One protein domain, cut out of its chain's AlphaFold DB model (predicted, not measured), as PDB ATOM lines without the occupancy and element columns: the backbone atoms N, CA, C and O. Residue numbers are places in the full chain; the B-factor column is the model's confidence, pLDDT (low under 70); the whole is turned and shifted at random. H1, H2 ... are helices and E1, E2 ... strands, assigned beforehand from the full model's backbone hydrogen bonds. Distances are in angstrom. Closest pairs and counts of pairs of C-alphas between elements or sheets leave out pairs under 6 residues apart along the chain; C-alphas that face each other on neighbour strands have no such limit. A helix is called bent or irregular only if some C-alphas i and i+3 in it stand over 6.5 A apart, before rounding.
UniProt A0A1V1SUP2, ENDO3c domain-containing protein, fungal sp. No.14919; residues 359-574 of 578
ATOM      1  N   GLN A 359     -35.226  14.562  44.159       98.12
ATOM      2  CA  GLN A 359     -34.513  13.809  43.132       98.12
ATOM      3  C   GLN A 359     -33.131  13.322  43.613       98.12
ATOM      4  O   GLN A 359     -32.796  12.167  43.373       98.12
ATOM      5  N   GLU A 360     -32.370  14.129  44.366       97.62
ATOM      6  CA  GLU A 360     -31.094  13.693  44.969       97.62
ATOM      7  C   GLU A 360     -31.308  12.562  45.988       97.62
ATOM      8  O   GLU A 360     -30.500  11.644  46.100       97.62
ATOM      9  N   GLU A 361     -32.425  12.603  46.724       96.69
ATOM     10  CA  GLU A 361     -32.798  11.574  47.702       96.69
ATOM     11  C   GLU A 361     -33.329  10.280  47.058       96.69
ATOM     12  O   GLU A 361     -33.509   9.288  47.765       96.69
ATOM     13  N   LEU A 362     -33.619  10.288  45.752       97.75
ATOM     14  CA  LEU A 362     -34.276   9.194  45.022       97.75
ATOM     15  C   LEU A 362     -33.514   8.723  43.775       97.75
ATOM     16  O   LEU A 362     -33.984   7.813  43.104       97.75
ATOM     17  N   ALA A 363     -32.344   9.279  43.459       96.75
ATOM     18  CA  ALA A 363     -31.555   8.905  42.277       96.75
ATOM     19  C   ALA A 363     -31.202   7.399  42.213       96.75
ATOM     20  O   ALA A 363     -31.085   6.825  41.133       96.75
ATOM     21  N   HIS A 364     -31.098   6.739  43.372       95.50
ATOM     22  CA  HIS A 364     -30.871   5.294  43.504       95.50
ATOM     23  C   HIS A 364     -32.153   4.436  43.391       95.50
ATOM     24  O   HIS A 364     -32.072   3.210  43.389       95.50
ATOM     25  N   ASP A 365     -33.333   5.057  43.301       97.12
ATOM     26  CA  ASP A 365     -34.634   4.414  43.079       97.12
ATOM     27  C   ASP A 365     -35.361   5.133  41.919       97.12
ATOM     28  O   ASP A 365     -36.261   5.956  42.137       97.12
ATOM     29  N   PRO A 366     -34.965   4.857  40.658       96.62
ATOM     30  CA  PRO A 366     -35.457   5.596  39.495       96.62
ATOM     31  C   PRO A 366     -36.978   5.503  39.289       96.62
ATOM     32  O   PRO A 366     -37.579   6.415  38.719       96.62
ATOM     33  N   PHE A 367     -37.617   4.440  39.793       97.69
ATOM     34  CA  PHE A 367     -39.073   4.316  39.801       97.69
ATOM     35  C   PHE A 367     -39.707   5.316  40.772       97.69
ATOM     36  O   PHE A 367     -40.573   6.100  40.376       97.69
ATOM     37  N   ARG A 368     -39.266   5.345  42.039       98.25
ATOM     38  CA  ARG A 368     -39.792   6.316  43.010       98.25
ATOM     39  C   ARG A 368     -39.464   7.753  42.622       98.25
ATOM     40  O   ARG A 368     -40.291   8.623  42.892       98.25
ATOM     41  N   LEU A 369     -38.341   8.007  41.947       98.31
ATOM     42  CA  LEU A 369     -38.037   9.316  41.364       98.31
ATOM     43  C   LEU A 369     -39.089   9.728  40.320       98.31
ATOM     44  O   LEU A 369     -39.616  10.837  40.405       98.31
ATOM     45  N   LEU A 370     -39.473   8.840  39.396       97.38
ATOM     46  CA  LEU A 370     -40.527   9.109  38.404       97.38
ATOM     47  C   LEU A 370     -41.900   9.369  39.063       97.38
ATOM     48  O   LEU A 370     -42.645  10.261  38.639       97.38
ATOM     49  N   ILE A 371     -42.228   8.655  40.147       98.12
ATOM     50  CA  ILE A 371     -43.435   8.943  40.938       98.12
ATOM     51  C   ILE A 371     -43.325  10.307  41.649       98.12
ATOM     52  O   ILE A 371     -44.265  11.099  41.578       98.12
ATOM     53  N   ALA A 372     -42.189  10.642  42.269       98.12
ATOM     54  CA  ALA A 372     -41.980  11.935  42.930       98.12
ATOM     55  C   ALA A 372     -42.077  13.118  41.950       98.12
ATOM     56  O   ALA A 372     -42.751  14.105  42.238       98.12
ATOM     57  N   VAL A 373     -41.495  12.987  40.755       96.62
ATOM     58  CA  VAL A 373     -41.644  13.938  39.642       96.62
ATOM     59  C   VAL A 373     -43.123  14.159  39.300       96.62
ATOM     60  O   VAL A 373     -43.564  15.302  39.199       96.62
ATOM     61  N   THR A 374     -43.921  13.088  39.221       95.50
ATOM     62  CA  THR A 374     -45.378  13.164  38.973       95.50
ATOM     63  C   THR A 374     -46.118  13.944  40.069       95.50
ATOM     64  O   THR A 374     -47.088  14.654  39.798       95.50
ATOM     65  N   PHE A 375     -45.648  13.866  41.314       96.56
ATOM     66  CA  PHE A 375     -46.167  14.653  42.435       96.56
ATOM     67  C   PHE A 375     -45.780  16.141  42.374       96.56
ATOM     68  O   PHE A 375     -46.540  16.972  42.871       96.56
ATOM     69  N   LEU A 376     -44.645  16.490  41.763       95.75
ATOM     70  CA  LEU A 376     -44.148  17.869  41.658       95.75
ATOM     71  C   LEU A 376     -44.749  18.659  40.485       95.75
ATOM     72  O   LEU A 376     -44.758  19.891  40.534       95.75
ATOM     73  N   VAL A 377     -45.318  17.995  39.469       91.75
ATOM     74  CA  VAL A 377     -46.003  18.667  38.347       91.75
ATOM     75  C   VAL A 377     -47.017  19.692  38.873       91.75
ATOM     76  O   VAL A 377     -47.944  19.359  39.621       91.75
ATOM     77  N   ARG A 378     -46.798  20.964  38.512       88.62
ATOM     78  CA  ARG A 378     -47.585  22.146  38.917       88.62
ATOM     79  C   ARG A 378     -47.825  22.297  40.434       88.62
ATOM     80  O   ARG A 378     -48.743  23.006  40.840       88.62
ATOM     81  N   THR A 379     -47.017  21.661  41.289       91.19
ATOM     82  CA  THR A 379     -47.283  21.541  42.735       91.19
ATOM     83  C   THR A 379     -46.021  21.787  43.560       91.19
ATOM     84  O   THR A 379     -44.995  21.151  43.350       91.19
ATOM     85  N   SER A 380     -46.082  22.680  44.553       92.12
ATOM     86  CA  SER A 380     -44.919  22.972  45.404       92.12
ATOM     87  C   SER A 380     -44.466  21.743  46.203       92.12
ATOM     88  O   SER A 380     -45.287  21.137  46.900       92.12
ATOM     89  N   GLY A 381     -43.159  21.456  46.209       93.44
ATOM     90  CA  GLY A 381     -42.563  20.337  46.952       93.44
ATOM     91  C   GLY A 381     -42.966  20.286  48.429       93.44
ATOM     92  O   GLY A 381     -43.296  19.219  48.935       93.44
ATOM     93  N   LYS A 382     -43.083  21.446  49.092       94.69
ATOM     94  CA  LYS A 382     -43.558  21.567  50.485       94.69
ATOM     95  C   LYS A 382     -44.929  20.918  50.747       94.69
ATOM     96  O   LYS A 382     -45.171  20.462  51.859       94.69
ATOM     97  N   ALA A 383     -45.812  20.878  49.746       95.19
ATOM     98  CA  ALA A 383     -47.108  20.201  49.821       95.19
ATOM     99  C   ALA A 383     -47.052  18.779  49.239       95.19
ATOM    100  O   ALA A 383     -47.622  17.856  49.809       95.19
ATOM    101  N   ALA A 384     -46.342  18.590  48.125       96.50
ATOM    102  CA  ALA A 384     -46.289  17.321  47.404       96.50
ATOM    103  C   ALA A 384     -45.494  16.221  48.136       96.50
ATOM    104  O   ALA A 384     -45.928  15.071  48.182       96.50
ATOM    105  N   ILE A 385     -44.341  16.565  48.720       97.62
ATOM    106  CA  ILE A 385     -43.378  15.605  49.282       97.62
ATOM    107  C   ILE A 385     -43.954  14.796  50.459       97.62
ATOM    108  O   ILE A 385     -43.810  13.572  50.431       97.62
ATOM    109  N   PRO A 386     -44.647  15.385  51.458       98.19
ATOM    110  CA  PRO A 386     -45.256  14.606  52.540       98.19
ATOM    111  C   PRO A 386     -46.266  13.566  52.037       98.19
ATOM    112  O   PRO A 386     -46.297  12.439  52.530       98.19
ATOM    113  N   VAL A 387     -47.057  13.914  51.017       98.12
ATOM    114  CA  VAL A 387     -48.080  13.029  50.436       98.12
ATOM    115  C   VAL A 387     -47.441  11.934  49.585       98.12
ATOM    116  O   VAL A 387     -47.856  10.782  49.669       98.12
ATOM    117  N   PHE A 388     -46.388  12.256  48.828       98.31
ATOM    118  CA  PHE A 388     -45.561  11.267  48.137       98.31
ATOM    119  C   PHE A 388     -44.954  10.259  49.127       98.31
ATOM    120  O   PHE A 388     -45.093   9.053  48.932       98.31
ATOM    121  N   ARG A 389     -44.339  10.729  50.223       98.38
ATOM    122  CA  ARG A 389     -43.761   9.852  51.257       98.38
ATOM    123  C   ARG A 389     -44.842   8.972  51.908       98.38
ATOM    124  O   ARG A 389     -44.599   7.785  52.100       98.38
ATOM    125  N   ALA A 390     -46.044   9.502  52.157       98.19
ATOM    126  CA  ALA A 390     -47.184   8.718  52.643       98.19
ATOM    127  C   ALA A 390     -47.680   7.670  51.622       98.19
ATOM    128  O   ALA A 390     -47.974   6.538  52.006       98.19
ATOM    129  N   LEU A 391     -47.731   8.006  50.326       98.06
ATOM    130  CA  LEU A 391     -48.093   7.055  49.269       98.06
ATOM    131  C   LEU A 391     -47.061   5.922  49.168       98.06
ATOM    132  O   LEU A 391     -47.451   4.762  49.124       98.06
ATOM    133  N   MET A 392     -45.760   6.233  49.199       97.88
ATOM    134  CA  MET A 392     -44.695   5.218  49.155       97.88
ATOM    135  C   MET A 392     -44.611   4.375  50.433       97.88
ATOM    136  O   MET A 392     -44.154   3.239  50.371       97.88
ATOM    137  N   ALA A 393     -45.073   4.882  51.580       98.06
ATOM    138  CA  ALA A 393     -45.201   4.082  52.799       98.06
ATOM    139  C   ALA A 393     -46.348   3.057  52.711       98.06
ATOM    140  O   ALA A 393     -46.234   1.965  53.262       98.06
ATOM    141  N   LYS A 394     -47.441   3.390  52.008       98.19
ATOM    142  CA  LYS A 394     -48.600   2.501  51.813       98.19
ATOM    143  C   LYS A 394     -48.426   1.533  50.639       98.19
ATOM    144  O   LYS A 394     -48.804   0.370  50.739       98.19
ATOM    145  N   TYR A 395     -47.832   2.006  49.546       98.00
ATOM    146  CA  TYR A 395     -47.619   1.271  48.302       98.00
ATOM    147  C   TYR A 395     -46.130   1.340  47.904       98.00
ATOM    148  O   TYR A 395     -45.749   2.129  47.038       98.00
ATOM    149  N   PRO A 396     -45.258   0.547  48.557       96.69
ATOM    150  CA  PRO A 396     -43.805   0.707  48.457       96.69
ATOM    151  C   PRO A 396     -43.170   0.164  47.170       96.69
ATOM    152  O   PRO A 396     -41.977   0.393  46.970       96.69
ATOM    153  N   THR A 397     -43.914  -0.554  46.320       97.31
ATOM    154  CA  THR A 397     -43.409  -1.223  45.104       97.31
ATOM    155  C   THR A 397     -44.276  -0.908  43.873       97.31
ATOM    156  O   THR A 397     -45.451  -0.568  44.035       97.31
ATOM    157  N   PRO A 398     -43.756  -1.077  42.636       97.81
ATOM    158  CA  PRO A 398     -44.558  -0.916  41.421       97.81
ATOM    159  C   PRO A 398     -45.791  -1.829  41.402       97.81
ATOM    160  O   PRO A 398     -46.888  -1.366  41.117       97.81
ATOM    161  N   SER A 399     -45.649  -3.098  41.804       97.88
ATOM    162  CA  SER A 399     -46.770  -4.052  41.888       97.88
ATOM    163  C   SER A 399     -47.877  -3.579  42.840       97.88
ATOM    164  O   SER A 399     -49.058  -3.616  42.486       97.88
ATOM    165  N   ALA A 400     -47.509  -3.033  44.005       98.00
ATOM    166  CA  ALA A 400     -48.474  -2.492  44.960       98.00
ATOM    167  C   ALA A 400     -49.226  -1.266  44.405       98.00
ATOM    168  O   ALA A 400     -50.423  -1.146  44.628       98.00
ATOM    169  N   LEU A 401     -48.563  -0.385  43.645       97.50
ATOM    170  CA  LEU A 401     -49.213   0.760  42.986       97.50
ATOM    171  C   LEU A 401     -50.062   0.358  41.771       97.50
ATOM    172  O   LEU A 401     -51.084   0.986  41.514       97.50
ATOM    173  N   ALA A 402     -49.656  -0.672  41.025       97.38
ATOM    174  CA  ALA A 402     -50.380  -1.167  39.853       97.38
ATOM    175  C   ALA A 402     -51.702  -1.858  40.230       97.38
ATOM    176  O   ALA A 402     -52.654  -1.816  39.457       97.38
ATOM    177  N   THR A 403     -51.749  -2.477  41.416       97.06
ATOM    178  CA  THR A 403     -52.912  -3.208  41.954       97.06
ATOM    179  C   THR A 403     -53.734  -2.417  42.977       97.06
ATOM    180  O   THR A 403     -54.815  -2.859  43.363       97.06
ATOM    181  N   ALA A 404     -53.254  -1.250  43.416       97.19
ATOM    182  CA  ALA A 404     -53.974  -0.363  44.323       97.19
ATOM    183  C   ALA A 404     -55.285   0.163  43.715       97.19
ATOM    184  O   ALA A 404     -55.358   0.455  42.520       97.19
ATOM    185  N   ASP A 405     -56.292   0.371  44.565       96.31
ATOM    186  CA  ASP A 405     -57.525   1.059  44.185       96.31
ATOM    187  C   ASP A 405     -57.237   2.513  43.767       96.31
ATOM    188  O   ASP A 405     -56.635   3.298  44.506       96.31
ATOM    189  N   ALA A 406     -57.709   2.882  42.575       94.50
ATOM    190  CA  ALA A 406     -57.599   4.237  42.054       94.50
ATOM    191  C   ALA A 406     -58.325   5.255  42.952       94.50
ATOM    192  O   ALA A 406     -57.834   6.373  43.121       94.50
ATOM    193  N   ALA A 407     -59.464   4.886  43.552       95.12
ATOM    194  CA  ALA A 407     -60.221   5.784  44.419       95.12
ATOM    195  C   ALA A 407     -59.468   6.095  45.723       95.12
ATOM    196  O   ALA A 407     -59.506   7.238  46.180       95.12
ATOM    197  N   ASP A 408     -58.719   5.136  46.275       96.94
ATOM    198  CA  ASP A 408     -57.836   5.352  47.425       96.94
ATOM    199  C   ASP A 408     -56.651   6.277  47.092       96.94
ATOM    200  O   ASP A 408     -56.434   7.268  47.796       96.94
ATOM    201  N   ILE A 409     -55.948   6.041  45.972       96.69
ATOM    202  CA  ILE A 409     -54.863   6.934  45.520       96.69
ATOM    203  C   ILE A 409     -55.405   8.360  45.331       96.69
ATOM    204  O   ILE A 409     -54.824   9.319  45.849       96.69
ATOM    205  N   VAL A 410     -56.549   8.517  44.651       96.06
ATOM    206  CA  VAL A 410     -57.220   9.818  44.488       96.06
ATOM    207  C   VAL A 410     -57.608  10.412  45.845       96.06
ATOM    208  O   VAL A 410     -57.396  11.606  46.060       96.06
ATOM    209  N   ALA A 411     -58.126   9.622  46.788       96.12
ATOM    210  CA  ALA A 411     -58.488  10.100  48.120       96.12
ATOM    211  C   ALA A 411     -57.282  10.649  48.899       96.12
ATOM    212  O   ALA A 411     -57.434  11.665  49.584       96.12
ATOM    213  N   MET A 412     -56.097  10.042  48.747       96.06
ATOM    214  CA  MET A 412     -54.843  10.553  49.307       96.06
ATOM    215  C   MET A 412     -54.412  11.869  48.637       96.06
ATOM    216  O   MET A 412     -54.108  12.837  49.336       96.06
ATOM    217  N   ILE A 413     -54.406  11.945  47.299       94.31
ATOM    218  CA  ILE A 413     -53.745  13.047  46.569       94.31
ATOM    219  C   ILE A 413     -54.666  14.194  46.117       94.31
ATOM    220  O   ILE A 413     -54.164  15.243  45.718       94.31
ATOM    221  N   LYS A 414     -55.998  14.059  46.212       90.06
ATOM    222  CA  LYS A 414     -56.991  15.062  45.750       90.06
ATOM    223  C   LYS A 414     -56.728  16.492  46.226       90.06
ATOM    224  O   LYS A 414     -56.984  17.440  45.490       90.06
ATOM    225  N   HIS A 415     -56.196  16.651  47.437       90.94
ATOM    226  CA  HIS A 415     -55.941  17.950  48.060       90.94
ATOM    227  C   HIS A 415     -54.745  18.710  47.451       90.94
ATOM    228  O   HIS A 415     -54.561  19.885  47.751       90.94
ATOM    229  N   LEU A 416     -53.964  18.067  46.574       91.50
ATOM    230  CA  LEU A 416     -52.919  18.702  45.764       91.50
ATOM    231  C   LEU A 416     -53.448  19.249  44.421       91.50
ATOM    232  O   LEU A 416     -52.695  19.884  43.686       91.50
ATOM    233  N   GLY A 417     -54.710  18.973  44.063       86.12
ATOM    234  CA  GLY A 417     -55.254  19.198  42.718       86.12
ATOM    235  C   GLY A 417     -54.815  18.130  41.703       86.12
ATOM    236  O   GLY A 417     -53.930  17.318  41.981       86.12
ATOM    237  N   LEU A 418     -55.437  18.105  40.516       86.44
ATOM    238  CA  LEU A 418     -55.143  17.147  39.426       86.44
ATOM    239  C   LEU A 418     -55.177  15.657  39.859       86.44
ATOM    240  O   LEU A 418     -54.467  14.823  39.300       86.44
ATOM    241  N   GLY A 419     -55.963  15.318  40.888       86.81
ATOM    242  CA  GLY A 419     -55.839  14.039  41.597       86.81
ATOM    243  C   GLY A 419     -56.153  12.803  40.748       86.81
ATOM    244  O   GLY A 419     -55.408  11.830  40.801       86.81
ATOM    245  N   SER A 420     -57.202  12.849  39.925       90.50
ATOM    246  CA  SER A 420     -57.560  11.770  38.989       90.50
ATOM    247  C   SER A 420     -56.467  11.533  37.942       90.50
ATOM    248  O   SER A 420     -55.992  10.410  37.788       90.50
ATOM    249  N   VAL A 421     -56.014  12.603  37.281       90.88
ATOM    250  CA  VAL A 421     -54.950  12.571  36.264       90.88
ATOM    251  C   VAL A 421     -53.653  12.008  36.849       90.88
ATOM    252  O   VAL A 421     -53.026  11.136  36.247       90.88
ATOM    253  N   ARG A 422     -53.268  12.446  38.056       93.38
ATOM    254  CA  ARG A 422     -52.071  11.936  38.737       93.38
ATOM    255  C   ARG A 422     -52.199  10.479  39.164       93.38
ATOM    256  O   ARG A 422     -51.251   9.732  38.955       93.38
ATOM    257  N   ALA A 423     -53.342  10.049  39.700       94.94
ATOM    258  CA  ALA A 423     -53.556   8.646  40.056       94.94
ATOM    259  C   ALA A 423     -53.456   7.732  38.822       94.94
ATOM    260  O   ALA A 423     -52.719   6.747  38.848       94.94
ATOM    261  N   ALA A 424     -54.095   8.118  37.712       94.56
ATOM    262  CA  ALA A 424     -54.010   7.397  36.444       94.56
ATOM    263  C   ALA A 424     -52.572   7.345  35.893       94.56
ATOM    264  O   ALA A 424     -52.123   6.289  35.447       94.56
ATOM    265  N   ALA A 425     -51.817   8.449  35.967       94.75
ATOM    266  CA  ALA A 425     -50.409   8.484  35.566       94.75
ATOM    267  C   ALA A 425     -49.526   7.575  36.443       94.75
ATOM    268  O   ALA A 425     -48.721   6.814  35.907       94.75
ATOM    269  N   ILE A 426     -49.722   7.588  37.766       96.38
ATOM    270  CA  ILE A 426     -49.018   6.720  38.726       96.38
ATOM    271  C   ILE A 426     -49.309   5.241  38.434       96.38
ATOM    272  O   ILE A 426     -48.375   4.452  38.308       96.38
ATOM    273  N   GLN A 427     -50.578   4.862  38.254       97.12
ATOM    274  CA  GLN A 427     -50.973   3.484  37.929       97.12
ATOM    275  C   GLN A 427     -50.550   3.050  36.516       97.12
ATOM    276  O   GLN A 427     -50.336   1.861  36.278       97.12
ATOM    277  N   ARG A 428     -50.425   3.983  35.561       97.19
ATOM    278  CA  ARG A 428     -49.809   3.725  34.249       97.19
ATOM    279  C   ARG A 428     -48.323   3.424  34.413       97.19
ATOM    280  O   ARG A 428     -47.866   2.405  33.911       97.19
ATOM    281  N   TYR A 429     -47.581   4.267  35.133       97.44
ATOM    282  CA  TYR A 429     -46.146   4.064  35.350       97.44
ATOM    283  C   TYR A 429     -45.862   2.783  36.125       97.44
ATOM    284  O   TYR A 429     -44.953   2.049  35.759       97.44
ATOM    285  N   ALA A 430     -46.675   2.470  37.130       98.19
ATOM    286  CA  ALA A 430     -46.582   1.226  37.878       98.19
ATOM    287  C   ALA A 430     -46.728  -0.022  36.988       98.19
ATOM    288  O   ALA A 430     -45.944  -0.952  37.139       98.19
ATOM    289  N   ARG A 431     -47.679  -0.032  36.040       98.19
ATOM    290  CA  ARG A 431     -47.874  -1.146  35.092       98.19
ATOM    291  C   ARG A 431     -46.780  -1.220  34.030       98.19
ATOM    292  O   ARG A 431     -46.129  -2.250  33.917       98.19
ATOM    293  N   VAL A 432     -46.492  -0.115  33.340       97.62
ATOM    294  CA  VAL A 432     -45.456  -0.092  32.289       97.62
ATOM    295  C   VAL A 432     -44.073  -0.438  32.859       97.62
ATOM    296  O   VAL A 432     -43.304  -1.114  32.193       97.62
ATOM    297  N   TRP A 433     -43.766  -0.083  34.115       97.94
ATOM    298  CA  TRP A 433     -42.512  -0.490  34.771       97.94
ATOM    299  C   TRP A 433     -42.434  -1.996  35.096       97.94
ATOM    300  O   TRP A 433     -41.343  -2.531  35.268       97.94
ATOM    301  N   LEU A 434     -43.568  -2.693  35.207       98.00
ATOM    302  CA  LEU A 434     -43.612  -4.151  35.391       98.00
ATOM    303  C   LEU A 434     -43.554  -4.898  34.051       98.00
ATOM    304  O   LEU A 434     -43.011  -5.997  33.995       98.00
ATOM    305  N   GLU A 435     -44.124  -4.306  33.000       97.38
ATOM    306  CA  GLU A 435     -44.237  -4.883  31.655       97.38
ATOM    307  C   GLU A 435     -42.973  -4.644  30.808       97.38
ATOM    308  O   GLU A 435     -42.439  -5.578  30.212       97.38
ATOM    309  N   ASP A 436     -42.468  -3.407  30.785       96.12
ATOM    310  CA  ASP A 436     -41.271  -2.982  30.050       96.12
ATOM    311  C   ASP A 436     -40.464  -1.936  30.857       96.12
ATOM    312  O   ASP A 436     -40.521  -0.730  30.577       96.12
ATOM    313  N   PRO A 437     -39.728  -2.357  31.906       96.56
ATOM    314  CA  PRO A 437     -38.872  -1.456  32.671       96.56
ATOM    315  C   PRO A 437     -37.753  -0.853  31.799       96.56
ATOM    316  O   PRO A 437     -37.233  -1.534  30.907       96.56
ATOM    317  N   PRO A 438     -37.301   0.381  32.098       96.81
ATOM    318  CA  PRO A 438     -36.150   0.999  31.440       96.81
ATOM    319  C   PRO A 438     -34.898   0.123  31.508       96.81
ATOM    320  O   PRO A 438     -34.528  -0.378  32.571       96.81
ATOM    321  N   ARG A 439     -34.222  -0.047  30.368       95.38
ATOM    322  CA  ARG A 439     -33.069  -0.947  30.208       95.38
ATOM    323  C   ARG A 439     -31.946  -0.261  29.439       95.38
ATOM    324  O   ARG A 439     -32.194   0.535  28.536       95.38
ATOM    325  N   ASN A 440     -30.700  -0.593  29.772       94.12
ATOM    326  CA  ASN A 440     -29.538  -0.081  29.047       94.12
ATOM    327  C   ASN A 440     -29.624  -0.449  27.553       94.12
ATOM    328  O   ASN A 440     -29.947  -1.584  27.209       94.12
ATOM    329  N   GLY A 441     -29.356   0.516  26.672       90.50
ATOM    330  CA  GLY A 441     -29.467   0.361  25.218       90.50
ATOM    331  C   GLY A 441     -30.892   0.402  24.644       90.50
ATOM    332  O   GLY A 441     -31.028   0.557  23.435       90.50
ATOM    333  N   VAL A 442     -31.945   0.326  25.467       93.56
ATOM    334  CA  VAL A 442     -33.344   0.416  25.014       93.56
ATOM    335  C   VAL A 442     -33.836   1.855  25.158       93.56
ATOM    336  O   VAL A 442     -33.728   2.454  26.226       93.56
ATOM    337  N   ARG A 443     -34.373   2.428  24.077       93.62
ATOM    338  CA  ARG A 443     -34.918   3.791  24.051       93.62
ATOM    339  C   ARG A 443     -36.224   3.834  23.285       93.62
ATOM    340  O   ARG A 443     -36.373   3.180  22.259       93.62
ATOM    341  N   HIS A 444     -37.125   4.675  23.764       93.06
ATOM    342  CA  HIS A 444     -38.441   4.895  23.188       93.06
ATOM    343  C   HIS A 444     -38.536   6.360  22.766       93.06
ATOM    344  O   HIS A 444     -38.032   7.248  23.460       93.06
ATOM    345  N   ALA A 445     -39.143   6.616  21.613       90.69
ATOM    346  CA  ALA A 445     -39.174   7.955  21.047       90.69
ATOM    347  C   ALA A 445     -40.027   8.927  21.878       90.69
ATOM    348  O   ALA A 445     -41.051   8.561  22.463       90.69
ATOM    349  N   VAL A 446     -39.602  10.186  21.887       88.62
ATOM    350  CA  VAL A 446     -40.283  11.303  22.532       88.62
ATOM    351  C   VAL A 446     -40.573  12.375  21.491       88.62
ATOM    352  O   VAL A 446     -39.699  12.770  20.723       88.62
ATOM    353  N   LYS A 447     -41.816  12.851  21.476       84.31
ATOM    354  CA  LYS A 447     -42.271  13.954  20.631       84.31
ATOM    355  C   LYS A 447     -41.991  15.292  21.314       84.31
ATOM    356  O   LYS A 447     -42.117  15.401  22.529       84.31
ATOM    357  N   ASN A 448     -41.653  16.306  20.519       73.88
ATOM    358  CA  ASN A 448     -41.568  17.717  20.913       73.88
ATOM    359  C   ASN A 448     -40.569  18.048  22.053       73.88
ATOM    360  O   ASN A 448     -40.585  19.162  22.575       73.88
ATOM    361  N   TYR A 449     -39.667  17.130  22.431       82.19
ATOM    362  CA  TYR A 449     -38.651  17.387  23.459       82.19
ATOM    363  C   TYR A 449     -37.716  18.518  23.005       82.19
ATOM    364  O   TYR A 449     -37.017  18.383  22.002       82.19
ATOM    365  N   HIS A 450     -37.756  19.650  23.717       70.69
ATOM    366  CA  HIS A 450     -37.060  20.902  23.368       70.69
ATOM    367  C   HIS A 450     -37.274  21.363  21.910       70.69
ATOM    368  O   HIS A 450     -36.376  21.933  21.295       70.69
ATOM    369  N   GLY A 451     -38.460  21.110  21.343       57.03
ATOM    370  CA  GLY A 451     -38.804  21.529  19.978       57.03
ATOM    371  C   GLY A 451     -38.129  20.728  18.856       57.03
ATOM    372  O   GLY A 451     -38.217  21.130  17.697       57.03
ATOM    373  N   ALA A 452     -37.478  19.600  19.163       54.03
ATOM    374  CA  ALA A 452     -36.987  18.679  18.141       54.03
ATOM    375  C   ALA A 452     -38.144  18.173  17.256       54.03
ATOM    376  O   ALA A 452     -39.246  17.918  17.755       54.03
ATOM    377  N   GLU A 453     -37.892  18.015  15.949       46.81
ATOM    378  CA  GLU A 453     -38.905  17.543  14.996       46.81
ATOM    379  C   GLU A 453     -39.558  16.233  15.466       46.81
ATOM    380  O   GLU A 453     -38.891  15.329  15.980       46.81
ATOM    381  N   SER A 454     -40.870  16.111  15.240       50.19
ATOM    382  CA  SER A 454     -41.583  14.857  15.487       50.19
ATOM    383  C   SER A 454     -40.924  13.705  14.707       50.19
ATOM    384  O   SER A 454     -40.715  13.847  13.498       50.19
ATOM    385  N   PRO A 455     -40.618  12.563  15.359       51.38
ATOM    386  CA  PRO A 455     -40.001  11.412  14.706       51.38
ATOM    387  C   PRO A 455     -40.775  10.987  13.456       51.38
ATOM    388  O   PRO A 455     -41.999  10.830  13.498       51.38
ATOM    389  N   ARG A 456     -40.063  10.819  12.339       50.31
ATOM    390  CA  ARG A 456     -40.671  10.553  11.033       50.31
ATOM    391  C   ARG A 456     -40.885   9.049  10.877       50.31
ATOM    392  O   ARG A 456     -39.956   8.270  11.059       50.31
ATOM    393  N   THR A 457     -42.098   8.632  10.539       51.88
ATOM    394  CA  THR A 457     -42.366   7.237  10.170       51.88
ATOM    395  C   THR A 457     -41.829   6.964   8.764       51.88
ATOM    396  O   THR A 457     -41.972   7.817   7.887       51.88
ATOM    397  N   ASP A 458     -41.221   5.801   8.542       54.38
ATOM    398  CA  ASP A 458     -40.853   5.341   7.203       54.38
ATOM    399  C   ASP A 458     -42.044   4.745   6.428       54.38
ATOM    400  O   ASP A 458     -43.171   4.637   6.920       54.38
ATOM    401  N   GLU A 459     -41.777   4.338   5.187       49.06
ATOM    402  CA  GLU A 459     -42.731   3.685   4.284       49.06
ATOM    403  C   GLU A 459     -43.166   2.270   4.728       49.06
ATOM    404  O   GLU A 459     -43.960   1.618   4.048       49.06
ATOM    405  N   HIS A 460     -42.676   1.784   5.873       54.81
ATOM    406  CA  HIS A 460     -43.028   0.496   6.475       54.81
ATOM    407  C   HIS A 460     -43.735   0.642   7.832       54.81
ATOM    408  O   HIS A 460     -44.071  -0.360   8.464       54.81
ATOM    409  N   GLY A 461     -44.005   1.873   8.281       48.47
ATOM    410  CA  GLY A 461     -44.657   2.136   9.565       48.47
ATOM    411  C   GLY A 461     -43.700   2.154  10.764       48.47
ATOM    412  O   GLY A 461     -44.162   2.275  11.901       48.47
ATOM    413  N   VAL A 462     -42.386   2.053  10.542       51.38
ATOM    414  CA  VAL A 462     -41.365   2.068  11.597       51.38
ATOM    415  C   VAL A 462     -40.929   3.506  11.873       51.38
ATOM    416  O   VAL A 462     -40.837   4.346  10.980       51.38
ATOM    417  N   LEU A 463     -40.689   3.826  13.144       53.59
ATOM    418  CA  LEU A 463     -40.407   5.191  13.578       53.59
ATOM    419  C   LEU A 463     -38.910   5.527  13.444       53.59
ATOM    420  O   LEU A 463     -38.103   5.189  14.314       53.59
ATOM    421  N   VAL A 464     -38.537   6.218  12.367       48.19
ATOM    422  CA  VAL A 464     -37.153   6.609  12.078       48.19
ATOM    423  C   VAL A 464     -36.794   7.902  12.811       48.19
ATOM    424  O   VAL A 464     -37.247   9.006  12.495       48.19
ATOM    425  N   CYS A 465     -35.920   7.764  13.807       47.56
ATOM    426  CA  CYS A 465     -35.330   8.892  14.520       47.56
ATOM    427  C   CYS A 465     -34.149   9.460  13.716       47.56
ATOM    428  O   CYS A 465     -33.016   8.991  13.842       47.56
ATOM    429  N   SER A 466     -34.411  10.476  12.888       38.16
ATOM    430  CA  SER A 466     -33.378  11.264  12.193       38.16
ATOM    431  C   SER A 466     -32.602  12.150  13.178       38.16
ATOM    432  O   SER A 466     -32.818  13.356  13.251       38.16
ATOM    433  N   GLY A 467     -31.716  11.528  13.956       41.06
ATOM    434  CA  GLY A 467     -31.003  12.138  15.080       41.06
ATOM    435  C   GLY A 467     -31.258  11.361  16.373       41.06
ATOM    436  O   GLY A 467     -32.383  10.959  16.660       41.06
ATOM    437  N   GLY A 468     -30.202  11.121  17.156       51.59
ATOM    438  CA  GLY A 468     -30.243  10.252  18.343       51.59
ATOM    439  C   GLY A 468     -30.866  10.872  19.600       51.59
ATOM    440  O   GLY A 468     -30.825  10.242  20.659       51.59
ATOM    441  N   ASP A 469     -31.409  12.087  19.487       63.31
ATOM    442  CA  ASP A 469     -31.729  12.976  20.612       63.31
ATOM    443  C   ASP A 469     -33.228  12.998  20.979       63.31
ATOM    444  O   ASP A 469     -33.599  13.373  22.093       63.31
ATOM    445  N   SER A 470     -34.098  12.520  20.083       77.50
ATOM    446  CA  SER A 470     -35.556  12.423  20.293       77.50
ATOM    447  C   SER A 470     -36.003  11.057  20.846       77.50
ATOM    448  O   SER A 470     -37.139  10.641  20.619       77.50
ATOM    449  N   ALA A 471     -35.136  10.320  21.549       89.56
ATOM    450  CA  ALA A 471     -35.477   9.020  22.137       89.56
ATOM    451  C   ALA A 471     -34.754   8.767  23.468       89.56
ATOM    452  O   ALA A 471     -33.544   8.964  23.582       89.56
ATOM    453  N   TRP A 472     -35.498   8.286  24.468       92.94
ATOM    454  CA  TRP A 472     -35.045   8.188  25.861       92.94
ATOM    455  C   TRP A 472     -35.519   6.894  26.523       92.94
ATOM    456  O   TRP A 472     -36.511   6.288  26.119       92.94
ATOM    457  N   GLU A 473     -34.812   6.468  27.567       95.50
ATOM    458  CA  GLU A 473     -34.996   5.159  28.209       95.50
ATOM    459  C   GLU A 473     -36.338   5.031  28.983       95.50
ATOM    460  O   GLU A 473     -36.714   3.934  29.378       95.50
ATOM    461  N   ILE A 474     -37.090   6.133  29.151       96.00
ATOM    462  CA  ILE A 474     -38.459   6.189  29.721       96.00
ATOM    463  C   ILE A 474     -39.511   6.795  28.767       96.00
ATOM    464  O   ILE A 474     -40.599   7.166  29.211       96.00
ATOM    465  N   GLY A 475     -39.211   6.945  27.470       94.06
ATOM    466  CA  GLY A 475     -40.087   7.669  26.532       94.06
ATOM    467  C   GLY A 475     -41.495   7.068  26.379       94.06
ATOM    468  O   GLY A 475     -42.479   7.796  26.268       94.06
ATOM    469  N   HIS A 476     -41.618   5.740  26.454       93.25
ATOM    470  CA  HIS A 476     -42.892   5.007  26.453       93.25
ATOM    471  C   HIS A 476     -43.745   5.288  27.691       93.25
ATOM    472  O   HIS A 476     -44.972   5.209  27.632       93.25
ATOM    473  N   MET A 477     -43.109   5.652  28.805       93.62
ATOM    474  CA  MET A 477     -43.790   6.092  30.014       93.62
ATOM    475  C   MET A 477     -44.190   7.567  29.892       93.62
ATOM    476  O   MET A 477     -45.371   7.904  29.989       93.62
ATOM    477  N   THR A 478     -43.214   8.455  29.684       93.38
ATOM    478  CA  THR A 478     -43.399   9.910  29.754       93.38
ATOM    479  C   THR A 478     -42.814  10.636  28.550       93.38
ATOM    480  O   THR A 478     -41.713  10.344  28.092       93.38
ATOM    481  N   GLN A 479     -43.552  11.641  28.084       90.06
ATOM    482  CA  GLN A 479     -43.143  12.559  27.018       90.06
ATOM    483  C   GLN A 479     -42.800  13.961  27.567       90.06
ATOM    484  O   GLN A 479     -42.248  14.785  26.850       90.06
ATOM    485  N   GLY A 480     -43.122  14.252  28.837       90.50
ATOM    486  CA  GLY A 480     -42.983  15.596  29.411       90.50
ATOM    487  C   GLY A 480     -41.525  15.959  29.742       90.50
ATOM    488  O   GLY A 480     -40.872  15.181  30.450       90.50
ATOM    489  N   PRO A 481     -41.018  17.138  29.318       92.88
ATOM    490  CA  PRO A 481     -39.597  17.483  29.397       92.88
ATOM    491  C   PRO A 481     -39.050  17.452  30.827       92.88
ATOM    492  O   PRO A 481     -38.032  16.816  31.057       92.88
ATOM    493  N   TYR A 482     -39.774  17.990  31.814       94.94
ATOM    494  CA  TYR A 482     -39.366  17.966  33.230       94.94
ATOM    495  C   TYR A 482     -39.028  16.561  33.768       94.94
ATOM    496  O   TYR A 482     -38.097  16.391  34.562       94.94
ATOM    497  N   ALA A 483     -39.773  15.539  33.335       96.12
ATOM    498  CA  ALA A 483     -39.545  14.161  33.760       96.12
ATOM    499  C   ALA A 483     -38.336  13.532  33.056       96.12
ATOM    500  O   ALA A 483     -37.587  12.778  33.676       96.12
ATOM    501  N   LEU A 484     -38.128  13.882  31.788       96.06
ATOM    502  CA  LEU A 484     -36.985  13.449  30.988       96.06
ATOM    503  C   LEU A 484     -35.696  14.125  31.461       96.06
ATOM    504  O   LEU A 484     -34.699  13.441  31.662       96.06
ATOM    505  N   ASP A 485     -35.729  15.425  31.748       97.12
ATOM    506  CA  ASP A 485     -34.623  16.173  32.347       97.12
ATOM    507  C   ASP A 485     -34.253  15.586  33.717       97.12
ATOM    508  O   ASP A 485     -33.089  15.280  33.963       97.12
ATOM    509  N   SER A 486     -35.244  15.323  34.583       98.12
ATOM    510  CA  SER A 486     -35.016  14.653  35.875       98.12
ATOM    511  C   SER A 486     -34.365  13.271  35.700       98.12
ATOM    512  O   SER A 486     -33.425  12.931  36.413       98.12
ATOM    513  N   TRP A 487     -34.810  12.475  34.724       97.62
ATOM    514  CA  TRP A 487     -34.223  11.165  34.429       97.62
ATOM    515  C   TRP A 487     -32.790  11.253  33.887       97.62
ATOM    516  O   TRP A 487     -31.914  10.502  34.321       97.62
ATOM    517  N   ARG A 488     -32.535  12.191  32.966       96.81
ATOM    518  CA  ARG A 488     -31.210  12.460  32.387       96.81
ATOM    519  C   ARG A 488     -30.210  12.918  33.448       96.81
ATOM    520  O   ARG A 488     -29.085  12.435  33.437       96.81
ATOM    521  N   ILE A 489     -30.627  13.797  34.364       98.00
ATOM    522  CA  ILE A 489     -29.770  14.337  35.431       98.00
ATOM    523  C   ILE A 489     -29.479  13.295  36.521       98.00
ATOM    524  O   ILE A 489     -28.350  13.259  36.998       98.00
ATOM    525  N   PHE A 490     -30.462  12.482  36.936       98.31
ATOM    526  CA  PHE A 490     -30.359  11.677  38.168       98.31
ATOM    527  C   PHE A 490     -30.308  10.152  37.978       98.31
ATOM    528  O   PHE A 490     -29.805   9.463  38.859       98.31
ATOM    529  N   CYS A 491     -30.804   9.600  36.865       97.69
ATOM    530  CA  CYS A 491     -30.954   8.141  36.703       97.69
ATOM    531  C   CYS A 491     -30.076   7.551  35.590       97.69
ATOM    532  O   CYS A 491     -29.618   6.410  35.682       97.69
ATOM    533  N   ARG A 492     -29.898   8.295  34.492       95.62
ATOM    534  CA  ARG A 492     -29.521   7.711  33.198       95.62
ATOM    535  C   ARG A 492     -28.109   7.133  33.141       95.62
ATOM    536  O   ARG A 492     -27.927   6.094  32.512       95.62
ATOM    537  N   ASP A 493     -27.121   7.758  33.775       95.56
ATOM    538  CA  ASP A 493     -25.746   7.246  33.705       95.56
ATOM    539  C   ASP A 493     -25.547   5.989  34.556       95.56
ATOM    540  O   ASP A 493     -24.899   5.049  34.100       95.56
ATOM    541  N   VAL A 494     -26.206   5.902  35.716       95.88
ATOM    542  CA  VAL A 494     -26.231   4.685  36.545       95.88
ATOM    543  C   VAL A 494     -26.940   3.545  35.802       95.88
ATOM    544  O   VAL A 494     -26.387   2.454  35.674       95.88
ATOM    545  N   LEU A 495     -28.113   3.809  35.205       95.81
ATOM    546  CA  LEU A 495     -28.845   2.841  34.368       95.81
ATOM    547  C   LEU A 495     -27.986   2.286  33.217       95.81
ATOM    548  O   LEU A 495     -28.087   1.112  32.857       95.81
ATOM    549  N   ARG A 496     -27.139   3.132  32.622       93.50
ATOM    550  CA  ARG A 496     -26.266   2.761  31.503       93.50
ATOM    551  C   ARG A 496     -24.977   2.046  31.929       93.50
ATOM    552  O   ARG A 496     -24.205   1.658  31.053       93.50
ATOM    553  N   GLY A 497     -24.712   1.901  33.231       93.12
ATOM    554  CA  GLY A 497     -23.392   1.507  33.746       93.12
ATOM    555  C   GLY A 497     -22.292   2.513  33.378       93.12
ATOM    556  O   GLY A 497     -21.108   2.173  33.328       93.12
ATOM    557  N   ALA A 498     -22.674   3.747  33.045       91.81
ATOM    558  CA  ALA A 498     -21.777   4.804  32.604       91.81
ATOM    559  C   ALA A 498     -21.078   5.493  33.786       91.81
ATOM    560  O   ALA A 498     -19.949   5.934  33.610       91.81
ATOM    561  N   ALA A 499     -21.675   5.499  34.979       94.19
ATOM    562  CA  ALA A 499     -21.060   5.945  36.233       94.19
ATOM    563  C   ALA A 499     -21.666   5.200  37.440       94.19
ATOM    564  O   ALA A 499     -22.724   4.580  37.319       94.19
ATOM    565  N   GLU A 500     -20.995   5.253  38.593       93.81
ATOM    566  CA  GLU A 500     -21.484   4.712  39.876       93.81
ATOM    567  C   GLU A 500     -22.597   5.575  40.486       93.81
ATOM    568  O   GLU A 500     -23.524   5.055  41.105       93.81
ATOM    569  N   ASP A 501     -22.517   6.893  40.292       94.44
ATOM    570  CA  ASP A 501     -23.538   7.858  40.685       94.44
ATOM    571  C   ASP A 501     -23.901   8.787  39.519       94.44
ATOM    572  O   ASP A 501     -23.292   8.768  38.449       94.44
ATOM    573  N   TRP A 502     -24.911   9.628  39.724       94.62
ATOM    574  CA  TRP A 502     -25.396  10.553  38.703       94.62
ATOM    575  C   TRP A 502     -24.496  11.777  38.482       94.62
ATOM    576  O   TRP A 502     -24.774  12.585  37.598       94.62
ATOM    577  N   LYS A 503     -23.435  11.947  39.280       94.00
ATOM    578  CA  LYS A 503     -22.500  13.076  39.190       94.00
ATOM    579  C   LYS A 503     -21.253  12.724  38.384       94.00
ATOM    580  O   LYS A 503     -20.651  13.640  37.834       94.00
ATOM    581  N   GLY A 504     -20.908  11.437  38.284       91.06
ATOM    582  CA  GLY A 504     -19.773  10.918  37.511       91.06
ATOM    583  C   GLY A 504     -18.865   9.936  38.263       91.06
ATOM    584  O   GLY A 504     -17.773   9.649  37.777       91.06
ATOM    585  N   GLY A 505     -19.276   9.437  39.436       90.50
ATOM    586  CA  GLY A 505     -18.481   8.525  40.269       90.50
ATOM    587  C   GLY A 505     -17.971   7.278  39.530       90.50
ATOM    588  O   GLY A 505     -18.600   6.790  38.588       90.50
ATOM    589  N   GLY A 506     -16.810   6.769  39.949       85.12
ATOM    590  CA  GLY A 506     -16.172   5.584  39.361       85.12
ATOM    591  C   GLY A 506     -15.585   5.770  37.956       85.12
ATOM    592  O   GLY A 506     -15.221   4.782  37.315       85.12
ATOM    593  N   ARG A 507     -15.490   7.006  37.442       83.25
ATOM    594  CA  ARG A 507     -14.895   7.308  36.129       83.25
ATOM    595  C   ARG A 507     -13.734   8.292  36.226       83.25
ATOM    596  O   ARG A 507     -13.816   9.314  36.896       83.25
ATOM    597  N   GLU A 508     -12.683   7.993  35.470       66.00
ATOM    598  CA  GLU A 508     -11.539   8.872  35.221       66.00
ATOM    599  C   GLU A 508     -11.423   9.150  33.711       66.00
ATOM    600  O   GLU A 508     -11.831   8.327  32.884       66.00
ATOM    601  N   GLY A 509     -10.842  10.294  33.336       76.38
ATOM    602  CA  GLY A 509     -10.596  10.664  31.938       76.38
ATOM    603  C   GLY A 509     -11.742  11.437  31.275       76.38
ATOM    604  O   GLY A 509     -12.381  12.276  31.896       76.38
ATOM    605  N   GLU A 510     -11.976  11.186  29.985       83.94
ATOM    606  CA  GLU A 510     -12.846  11.988  29.099       83.94
ATOM    607  C   GLU A 510     -14.363  11.740  29.288       83.94
ATOM    608  O   GLU A 510     -15.186  12.148  28.467       83.94
ATOM    609  N   PHE A 511     -14.775  11.055  30.359       90.44
ATOM    610  CA  PHE A 511     -16.195  10.829  30.625       90.44
ATOM    611  C   PHE A 511     -16.879  12.124  31.082       90.44
ATOM    612  O   PHE A 511     -16.629  12.618  32.177       90.44
ATOM    613  N   GLN A 512     -17.790  12.644  30.256       92.19
ATOM    614  CA  GLN A 512     -18.695  13.729  30.631       92.19
ATOM    615  C   GLN A 512     -20.073  13.166  31.031       92.19
ATOM    616  O   GLN A 512     -20.779  12.675  30.138       92.19
ATOM    617  N   PRO A 513     -20.479  13.305  32.310       94.69
ATOM    618  CA  PRO A 513     -21.805  12.940  32.802       94.69
ATOM    619  C   PRO A 513     -22.946  13.611  32.029       94.69
ATOM    620  O   PRO A 513     -22.829  14.749  31.566       94.69
ATOM    621  N   GLU A 514     -24.088  12.936  31.939       94.94
ATOM    622  CA  GLU A 514     -25.264  13.403  31.207       94.94
ATOM    623  C   GLU A 514     -25.820  14.716  31.773       94.94
ATOM    624  O   GLU A 514     -26.251  15.556  30.986       94.94
ATOM    625  N   TRP A 515     -25.741  14.957  33.092       96.12
ATOM    626  CA  TRP A 515     -26.203  16.214  33.708       96.12
ATOM    627  C   TRP A 515     -25.536  17.455  33.099       96.12
ATOM    628  O   TRP A 515     -26.177  18.498  32.972       96.12
ATOM    629  N   MET A 516     -24.286  17.336  32.634       95.31
ATOM    630  CA  MET A 516     -23.557  18.429  31.981       95.31
ATOM    631  C   MET A 516     -24.102  18.790  30.583       95.31
ATOM    632  O   MET A 516     -23.665  19.789  29.999       95.31
ATOM    633  N   ARG A 517     -25.030  17.976  30.055       92.38
ATOM    634  CA  ARG A 517     -25.655  18.047  28.722       92.38
ATOM    635  C   ARG A 517     -27.164  18.352  28.777       92.38
ATOM    636  O   ARG A 517     -27.834  18.268  27.745       92.38
ATOM    637  N   VAL A 518     -27.723  18.644  29.956       94.19
ATOM    638  CA  VAL A 518     -29.154  18.959  30.135       94.19
ATOM    639  C   VAL A 518     -29.352  20.472  30.244       94.19
ATOM    640  O   VAL A 518     -28.626  21.149  30.967       94.19
ATOM    641  N   LEU A 519     -30.358  20.993  29.538       93.75
ATOM    642  CA  LEU A 519     -30.790  22.395  29.574       93.75
ATOM    643  C   LEU A 519     -32.257  22.440  30.045       93.75
ATOM    644  O   LEU A 519     -33.166  22.487  29.218       93.75
ATOM    645  N   PRO A 520     -32.517  22.308  31.359       94.69
ATOM    646  CA  PRO A 520     -33.864  22.096  31.865       94.69
ATOM    647  C   PRO A 520     -34.678  23.390  31.898       94.69
ATOM    648  O   PRO A 520     -34.201  24.446  32.318       94.69
ATOM    649  N   GLN A 521     -35.957  23.284  31.544       91.50
ATOM    650  CA  GLN A 521     -36.904  24.398  31.657       91.50
ATOM    651  C   GLN A 521     -37.474  24.560  33.077       91.50
ATOM    652  O   GLN A 521     -37.925  25.649  33.427       91.50
ATOM    653  N   ASP A 522     -37.427  23.530  33.931       94.69
ATOM    654  CA  ASP A 522     -37.858  23.669  35.327       94.69
ATOM    655  C   ASP A 522     -36.860  24.481  36.162       94.69
ATOM    656  O   ASP A 522     -35.662  24.206  36.197       94.69
ATOM    657  N   LYS A 523     -37.387  25.447  36.909       94.06
ATOM    658  CA  LYS A 523     -36.628  26.344  37.783       94.06
ATOM    659  C   LYS A 523     -35.847  25.671  38.909       94.06
ATOM    660  O   LYS A 523     -34.789  26.183  39.266       94.06
ATOM    661  N   GLU A 524     -36.342  24.579  39.489       96.50
ATOM    662  CA  GLU A 524     -35.636  23.904  40.583       96.50
ATOM    663  C   GLU A 524     -34.467  23.078  40.014       96.50
ATOM    664  O   GLU A 524     -33.368  23.104  40.568       96.50
ATOM    665  N   LEU A 525     -34.645  22.457  38.837       97.31
ATOM    666  CA  LEU A 525     -33.552  21.848  38.065       97.31
ATOM    667  C   LEU A 525     -32.532  22.886  37.556       97.31
ATOM    668  O   LEU A 525     -31.331  22.642  37.667       97.31
ATOM    669  N   ARG A 526     -32.967  24.058  37.057       96.56
ATOM    670  CA  ARG A 526     -32.059  25.172  36.694       96.56
ATOM    671  C   ARG A 526     -31.202  25.597  37.887       96.56
ATOM    672  O   ARG A 526     -29.997  25.783  37.742       96.56
ATOM    673  N   ALA A 527     -31.809  25.749  39.063       96.56
ATOM    674  CA  ALA A 527     -31.099  26.158  40.268       96.56
ATOM    675  C   ALA A 527     -30.097  25.090  40.750       96.56
ATOM    676  O   ALA A 527     -28.947  25.423  41.038       96.56
ATOM    677  N   TYR A 528     -30.495  23.815  40.740       97.75
ATOM    678  CA  TYR A 528     -29.620  22.683  41.052       97.75
ATOM    679  C   TYR A 528     -28.423  22.583  40.097       97.75
ATOM    680  O   TYR A 528     -27.282  22.522  40.552       97.75
ATOM    681  N   LEU A 529     -28.641  22.632  38.776       97.56
ATOM    682  CA  LEU A 529     -27.538  22.566  37.809       97.56
ATOM    683  C   LEU A 529     -26.617  23.791  37.892       97.56
ATOM    684  O   LEU A 529     -25.408  23.650  37.720       97.56
ATOM    685  N   ARG A 530     -27.142  24.977  38.228       96.44
ATOM    686  CA  ARG A 530     -26.318  26.166  38.493       96.44
ATOM    687  C   ARG A 530     -25.424  25.981  39.726       96.44
ATOM    688  O   ARG A 530     -24.269  26.392  39.684       96.44
ATOM    689  N   TRP A 531     -25.914  25.333  40.784       97.12
ATOM    690  CA  TRP A 531     -25.107  24.970  41.959       97.12
ATOM    691  C   TRP A 531     -24.039  23.914  41.628       97.12
ATOM    692  O   TRP A 531     -22.871  24.127  41.949       97.12
ATOM    693  N   MET A 532     -24.399  22.857  40.889       97.06
ATOM    694  CA  MET A 532     -23.453  21.845  40.389       97.06
ATOM    695  C   MET A 532     -22.322  22.475  39.553       97.06
ATOM    696  O   MET A 532     -21.146  22.240  39.820       97.06
ATOM    697  N   TRP A 533     -22.647  23.342  38.586       97.06
ATOM    698  CA  TRP A 533     -21.632  24.035  37.779       97.06
ATOM    699  C   TRP A 533     -20.722  24.950  38.610       97.06
ATOM    700  O   TRP A 533     -19.534  25.047  38.308       97.06
ATOM    701  N   MET A 534     -21.228  25.565  39.684       96.19
ATOM    702  CA  MET A 534     -20.402  26.376  40.585       96.19
ATOM    703  C   MET A 534     -19.441  25.545  41.446       96.19
ATOM    704  O   MET A 534     -18.359  26.039  41.774       96.19
ATOM    705  N   GLN A 535     -19.782  24.294  41.777       94.81
ATOM    706  CA  GLN A 535     -18.843  23.359  42.413       94.81
ATOM    707  C   GLN A 535     -17.679  23.020  41.464       94.81
ATOM    708  O   GLN A 535     -16.524  23.094  41.880       94.81
ATOM    709  N   GLU A 536     -17.970  22.817  40.174       94.56
ATOM    710  CA  GLU A 536     -16.980  22.672  39.088       94.56
ATOM    711  C   GLU A 536     -16.224  23.978  38.737       94.56
ATOM    712  O   GLU A 536     -15.359  23.987  37.861       94.56
ATOM    713  N   GLY A 537     -16.529  25.104  39.398       95.81
ATOM    714  CA  GLY A 537     -15.848  26.389  39.189       95.81
ATOM    715  C   GLY A 537     -16.372  27.239  38.025       95.81
ATOM    716  O   GLY A 537     -15.684  28.171  37.601       95.81
ATOM    717  N   TRP A 538     -17.585  26.976  37.534       97.19
ATOM    718  CA  TRP A 538     -18.216  27.703  36.428       97.19
ATOM    719  C   TRP A 538     -19.462  28.476  36.870       97.19
ATOM    720  O   TRP A 538     -20.305  27.982  37.616       97.19
ATOM    721  N   GLN A 539     -19.619  29.691  36.353       95.62
ATOM    722  CA  GLN A 539     -20.901  30.382  36.326       95.62
ATOM    723  C   GLN A 539     -21.611  30.002  35.022       95.62
ATOM    724  O   GLN A 539     -21.119  30.289  33.930       95.62
ATOM    725  N   TRP A 540     -22.755  29.329  35.148       96.12
ATOM    726  CA  TRP A 540     -23.518  28.768  34.032       96.12
ATOM    727  C   TRP A 540     -24.859  29.482  33.837       96.12
ATOM    728  O   TRP A 540     -25.606  29.707  34.801       96.12
ATOM    729  N   ASP A 541     -25.161  29.815  32.581       92.19
ATOM    730  CA  ASP A 541     -26.473  30.296  32.158       92.19
ATOM    731  C   ASP A 541     -27.369  29.110  31.743       92.19
ATOM    732  O   ASP A 541     -27.077  28.439  30.749       92.19
ATOM    733  N   PRO A 542     -28.491  28.854  32.443       91.31
ATOM    734  CA  PRO A 542     -29.424  27.793  32.085       91.31
ATOM    735  C   PRO A 542     -30.204  28.047  30.785       91.31
ATOM    736  O   PRO A 542     -30.857  27.122  30.308       91.31
ATOM    737  N   ARG A 543     -30.201  29.270  30.231       88.06
ATOM    738  CA  ARG A 543     -30.953  29.612  29.009       88.06
ATOM    739  C   ARG A 543     -30.177  29.293  27.736       88.06
ATOM    740  O   ARG A 543     -30.763  28.785  26.786       88.06
ATOM    741  N   THR A 544     -28.883  29.608  27.711       90.25
ATOM    742  CA  THR A 544     -27.987  29.363  26.565       90.25
ATOM    743  C   THR A 544     -27.132  28.106  26.723       90.25
ATOM    744  O   THR A 544     -26.676  27.541  25.734       90.25
ATOM    745  N   GLY A 545     -26.889  27.668  27.960       91.75
ATOM    746  CA  GLY A 545     -25.897  26.646  28.277       91.75
ATOM    747  C   GLY A 545     -24.461  27.170  28.390       91.75
ATOM    748  O   GLY A 545     -23.563  26.368  28.672       91.75
ATOM    749  N   GLU A 546     -24.231  28.474  28.185       93.38
ATOM    750  CA  GLU A 546     -22.907  29.094  28.262       93.38
ATOM    751  C   GLU A 546     -22.304  29.015  29.671       93.38
ATOM    752  O   GLU A 546     -23.002  28.975  30.689       93.38
ATOM    753  N   LYS A 547     -20.969  28.951  29.718       95.44
ATOM    754  CA  LYS A 547     -20.174  28.736  30.934       95.44
ATOM    755  C   LYS A 547     -19.012  29.714  30.932       95.44
ATOM    756  O   LYS A 547     -18.127  29.624  30.084       95.44
ATOM    757  N   VAL A 548     -19.000  30.624  31.899       96.00
ATOM    758  CA  VAL A 548     -17.859  31.505  32.176       96.00
ATOM    759  C   VAL A 548     -17.189  31.067  33.475       96.00
ATOM    760  O   VAL A 548     -17.811  30.410  34.310       96.00
ATOM    761  N   VAL A 549     -15.907  31.390  33.653       96.94
ATOM    762  CA  VAL A 549     -15.189  31.070  34.899       96.94
ATOM    763  C   VAL A 549     -15.897  31.761  36.067       96.94
ATOM    764  O   VAL A 549     -16.178  32.957  35.991       96.94
ATOM    765  N   LEU A 550     -16.201  31.016  37.133       95.81
ATOM    766  CA  LEU A 550     -16.895  31.555  38.301       95.81
ATOM    767  C   LEU A 550     -16.068  32.680  38.935       95.81
ATOM    768  O   LEU A 550     -14.923  32.465  39.335       95.81
ATOM    769  N   SER A 551     -16.652  33.874  39.048       94.88
ATOM    770  CA  SER A 551     -15.976  35.006  39.681       94.88
ATOM    771  C   SER A 551     -15.747  34.746  41.172       94.88
ATOM    772  O   SER A 551     -16.607  34.209  41.871       94.88
ATOM    773  N   GLU A 552     -14.576  35.144  41.672       94.56
ATOM    774  CA  GLU A 552     -14.183  34.935  43.071       94.56
ATOM    775  C   GLU A 552     -15.147  35.628  44.051       94.56
ATOM    776  O   GLU A 552     -15.471  35.067  45.095       94.56
ATOM    777  N   ASP A 553     -15.693  36.793  43.688       93.75
ATOM    778  CA  ASP A 553     -16.688  37.500  44.503       93.75
ATOM    779  C   ASP A 553     -18.004  36.716  44.631       93.75
ATOM    780  O   ASP A 553     -18.574  36.638  45.722       93.75
ATOM    781  N   LEU A 554     -18.474  36.084  43.545       93.81
ATOM    782  CA  LEU A 554     -19.676  35.246  43.565       93.81
ATOM    783  C   LEU A 554     -19.409  33.914  44.275       93.81
ATOM    784  O   LEU A 554     -20.204  33.509  45.121       93.81
ATOM    785  N   ARG A 555     -18.262  33.272  44.011       94.44
ATOM    786  CA  ARG A 555     -17.797  32.070  44.728       94.44
ATOM    787  C   ARG A 555     -17.797  32.299  46.240       94.44
ATOM    788  O   ARG A 555     -18.315  31.471  46.989       94.44
ATOM    789  N   ARG A 556     -17.259  33.440  46.679       94.75
ATOM    790  CA  ARG A 556     -17.211  33.849  48.085       94.75
ATOM    791  C   ARG A 556     -18.593  34.163  48.647       94.75
ATOM    792  O   ARG A 556     -18.918  33.681  49.725       94.75
ATOM    793  N   ALA A 557     -19.433  34.892  47.912       94.50
ATOM    794  CA  ALA A 557     -20.805  35.168  48.331       94.50
ATOM    795  C   ALA A 557     -21.619  33.881  48.553       94.50
ATOM    796  O   ALA A 557     -22.288  33.764  49.577       94.50
ATOM    797  N   VAL A 558     -21.512  32.885  47.662       94.12
ATOM    798  CA  VAL A 558     -22.155  31.571  47.858       94.12
ATOM    799  C   VAL A 558     -21.555  30.839  49.065       94.12
ATOM    800  O   VAL A 558     -22.297  30.303  49.887       94.12
ATOM    801  N   ALA A 559     -20.227  30.833  49.223       92.06
ATOM    802  CA  ALA A 559     -19.562  30.199  50.368       92.06
ATOM    803  C   ALA A 559     -19.925  30.841  51.725       92.06
ATOM    804  O   ALA A 559     -19.903  30.157  52.750       92.06
ATOM    805  N   GLU A 560     -20.301  32.120  51.732       92.06
ATOM    806  CA  GLU A 560     -20.770  32.882  52.899       92.06
ATOM    807  C   GLU A 560     -22.306  32.880  53.058       92.06
ATOM    808  O   GLU A 560     -22.817  33.468  54.007       92.06
ATOM    809  N   GLY A 561     -23.059  32.238  52.153       92.06
ATOM    810  CA  GLY A 561     -24.532  32.224  52.169       92.06
ATOM    811  C   GLY A 561     -25.198  33.547  51.755       92.06
ATOM    812  O   GLY A 561     -26.416  33.675  51.830       92.06
ATOM    813  N   ARG A 562     -24.428  34.530  51.280       92.81
ATOM    814  CA  ARG A 562     -24.891  35.869  50.874       92.81
ATOM    815  C   ARG A 562     -25.357  35.910  49.419       92.81
ATOM    816  O   ARG A 562     -24.937  36.775  48.645       92.81
ATOM    817  N   VAL A 563     -26.197  34.962  49.023       93.56
ATOM    818  CA  VAL A 563     -26.787  34.906  47.680       93.56
ATOM    819  C   VAL A 563     -28.275  34.619  47.755       93.56
ATOM    820  O   VAL A 563     -28.739  33.827  48.568       93.56
ATOM    821  N   GLY A 564     -29.024  35.245  46.857       91.50
ATOM    822  CA  GLY A 564     -30.447  34.996  46.697       91.50
ATOM    823  C   GLY A 564     -30.865  35.222  45.256       91.50
ATOM    824  O   GLY A 564     -30.130  35.817  44.467       91.50
ATOM    825  N   TYR A 565     -32.061  34.762  44.911       92.44
ATOM    826  CA  TYR A 565     -32.609  35.018  43.587       92.44
ATOM    827  C   TYR A 565     -33.108  36.456  43.460       92.44
ATOM    828  O   TYR A 565     -33.582  37.063  44.430       92.44
ATOM    829  N   ASP A 566     -33.014  36.993  42.254       90.06
ATOM    830  CA  ASP A 566     -33.798  38.131  41.795       90.06
ATOM    831  C   ASP A 566     -35.163  37.701  41.228       90.06
ATOM    832  O   ASP A 566     -35.614  36.568  41.410       90.06
ATOM    833  N   ASP A 567     -35.854  38.644  40.590       87.69
ATOM    834  CA  ASP A 567     -37.173  38.424  40.010       87.69
ATOM    835  C   ASP A 567     -37.109  37.746  38.613       87.69
ATOM    836  O   ASP A 567     -38.151  37.360  38.091       87.69
ATOM    837  N   THR A 568     -35.924  37.525  38.013       85.94
ATOM    838  CA  THR A 568     -35.764  36.667  36.811       85.94
ATOM    839  C   THR A 568     -35.360  35.230  37.150       85.94
ATOM    840  O   THR A 568     -35.467  34.345  36.301       85.94
ATOM    841  N   GLY A 569     -34.996  34.957  38.409       86.06
ATOM    842  CA  GLY A 569     -34.525  33.643  38.861       86.06
ATOM    843  C   GLY A 569     -33.008  33.484  38.747       86.06
ATOM    844  O   GLY A 569     -32.491  32.364  38.804       86.06
ATOM    845  N   ASP A 570     -32.290  34.594  38.603       89.38
ATOM    846  CA  ASP A 570     -30.838  34.654  38.540       89.38
ATOM    847  C   ASP A 570     -30.243  34.987  39.912       89.38
ATOM    848  O   ASP A 570     -30.928  35.467  40.818       89.38
ATOM    849  N   LEU A 571     -28.976  34.619  40.121       91.69
ATOM    850  CA  LEU A 571     -28.324  34.777  41.421       91.69
ATOM    851  C   LEU A 571     -27.711  36.168  41.548       91.69
ATOM    852  O   LEU A 571     -26.772  36.513  40.830       91.69
ATOM    853  N   ARG A 572     -28.188  36.918  42.542       92.31
ATOM    854  CA  ARG A 572     -27.571  38.159  43.013       92.31
ATOM    855  C   ARG A 572     -26.837  37.929  44.329       92.31
ATOM    856  O   ARG A 572     -27.278  37.156  45.182       92.31
ATOM    857  N   ILE A 573     -25.734  38.650  44.499       93.12
ATOM    858  CA  ILE A 573     -25.063  38.793  45.791       93.12
ATOM    859  C   ILE A 573     -25.937  39.685  46.683       93.12
ATOM    860  O   ILE A 573     -26.511  40.668  46.213       93.12
ATOM    861  N   LEU A 574     -26.042  39.325  47.960       89.88
ATOM    862  CA  LEU A 574     -26.737  40.092  48.989       89.88
ATOM    863  C   LEU A 574     -25.720  40.821  49.881       89.88
ATOM    864  O   LEU A 574     -24.631  40.305  50.166       89.88
TER     865      LEU A 574
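AT A GLANCE: This is residues 359 to 574 of the 578 residues of the protein "ENDO3c domain-containing protein" of fungal sp. No.14919 (UniProt A0A1V1SUP2). Two lobes are joined through a helix in the middle, H6: a larger lobe of five helices, H1 to H5, and a smaller one in which H9 is beside the hairpin E1 and E2, with H10 and the hairpin E3 and E4 farther out. A long loop, residues 436 to 480, swings away between H5 and H6, reaching 34 A from the mean of the C-alphas. The printed part has 216 residues, with named elements in the order H1 to H9, E1, E2, H10, E3, E4; both two-stranded sheets, E1 - E2 and E3 - E4, are antiparallel, and the class is mostly helix. It is compact, with a radius of gyration of the C-alphas of 19.0 A and spans of 54 by 47 by 34 A.

IN THESE COORDINATES: Find C-alpha 366 at (-35.457, 5.596, 39.495); H1 runs from there to residue 376, 15.2 A. Next come H2, residues 381 to 394, 19.4 A; H3, 398 to 403; H4, 406 to 416, irregular, with C-alphas 412 and 415 7.6 A apart; and H5, 419 to 435, the longest at 24.3 A. H6, residues 481 to 490, starts at C-alpha 481 (-39.597, 17.483, 29.397). Then find H7, 492 to 495; H8, 514 to 517; H9, 523 to 535, 18.6 A; E1, 538 to 540; E2, 547 to 549; H10, 552 to 559; E3, 563 to 565; and E4, 571 to 573, ending at (-25.063, 38.793, 45.791).

HOW THE PARTS SIT: Start at H1, which touches H5 at Ile 371 and Ile 426, 6.4 A, at a shallow tilt of 12 degrees, opposite ways. H1 touches H2 at Phe 375 and Ala 384, 5.6 A. H4 touches H2 at Val 387 and Ile 413, 6.9 A. H3 touches H5 at Pro 398 and Ala 430, 4.6 A. H1 touches H6 at Val 373 and Ala 483, 6.2 A, at a steep tilt of 41 degrees. H6 touches H8 at Ile 489 and Trp 515, 4.4 A; H6 and H7 meet only through their link. H9 is close to H6 but not clearly touching, 7.7 A at Ser 486 and Leu 525. The closest C-alphas of H9 and E1, Arg 530 and Trp 540, are 5.9 A apart; those of H10 and E4, Ala 557 and Ile 573, 6.1 A. In the hairpin E1 and E2, N 539 and O 548 are 2.8 A apart; in E3 and E4, N 572 and O 564 are 2.9 A apart, both within hydrogen-bond range. Every O i to N i+4 pair is within range in H1, H3, H6, H9 and H10, against 8 of 10 in H2, 5 of 7 in H4 and 12 of 13 in H5; H7 and H8 are too short for one.

THE WHOLE: The C-alphas farthest apart, His 460 and Glu 560, are 60.8 A apart. The printed part has no cut; the links H5 to H6 and H7 to H8 are long. Look for pLDDT under 70 at residues 451 to 469 and 508.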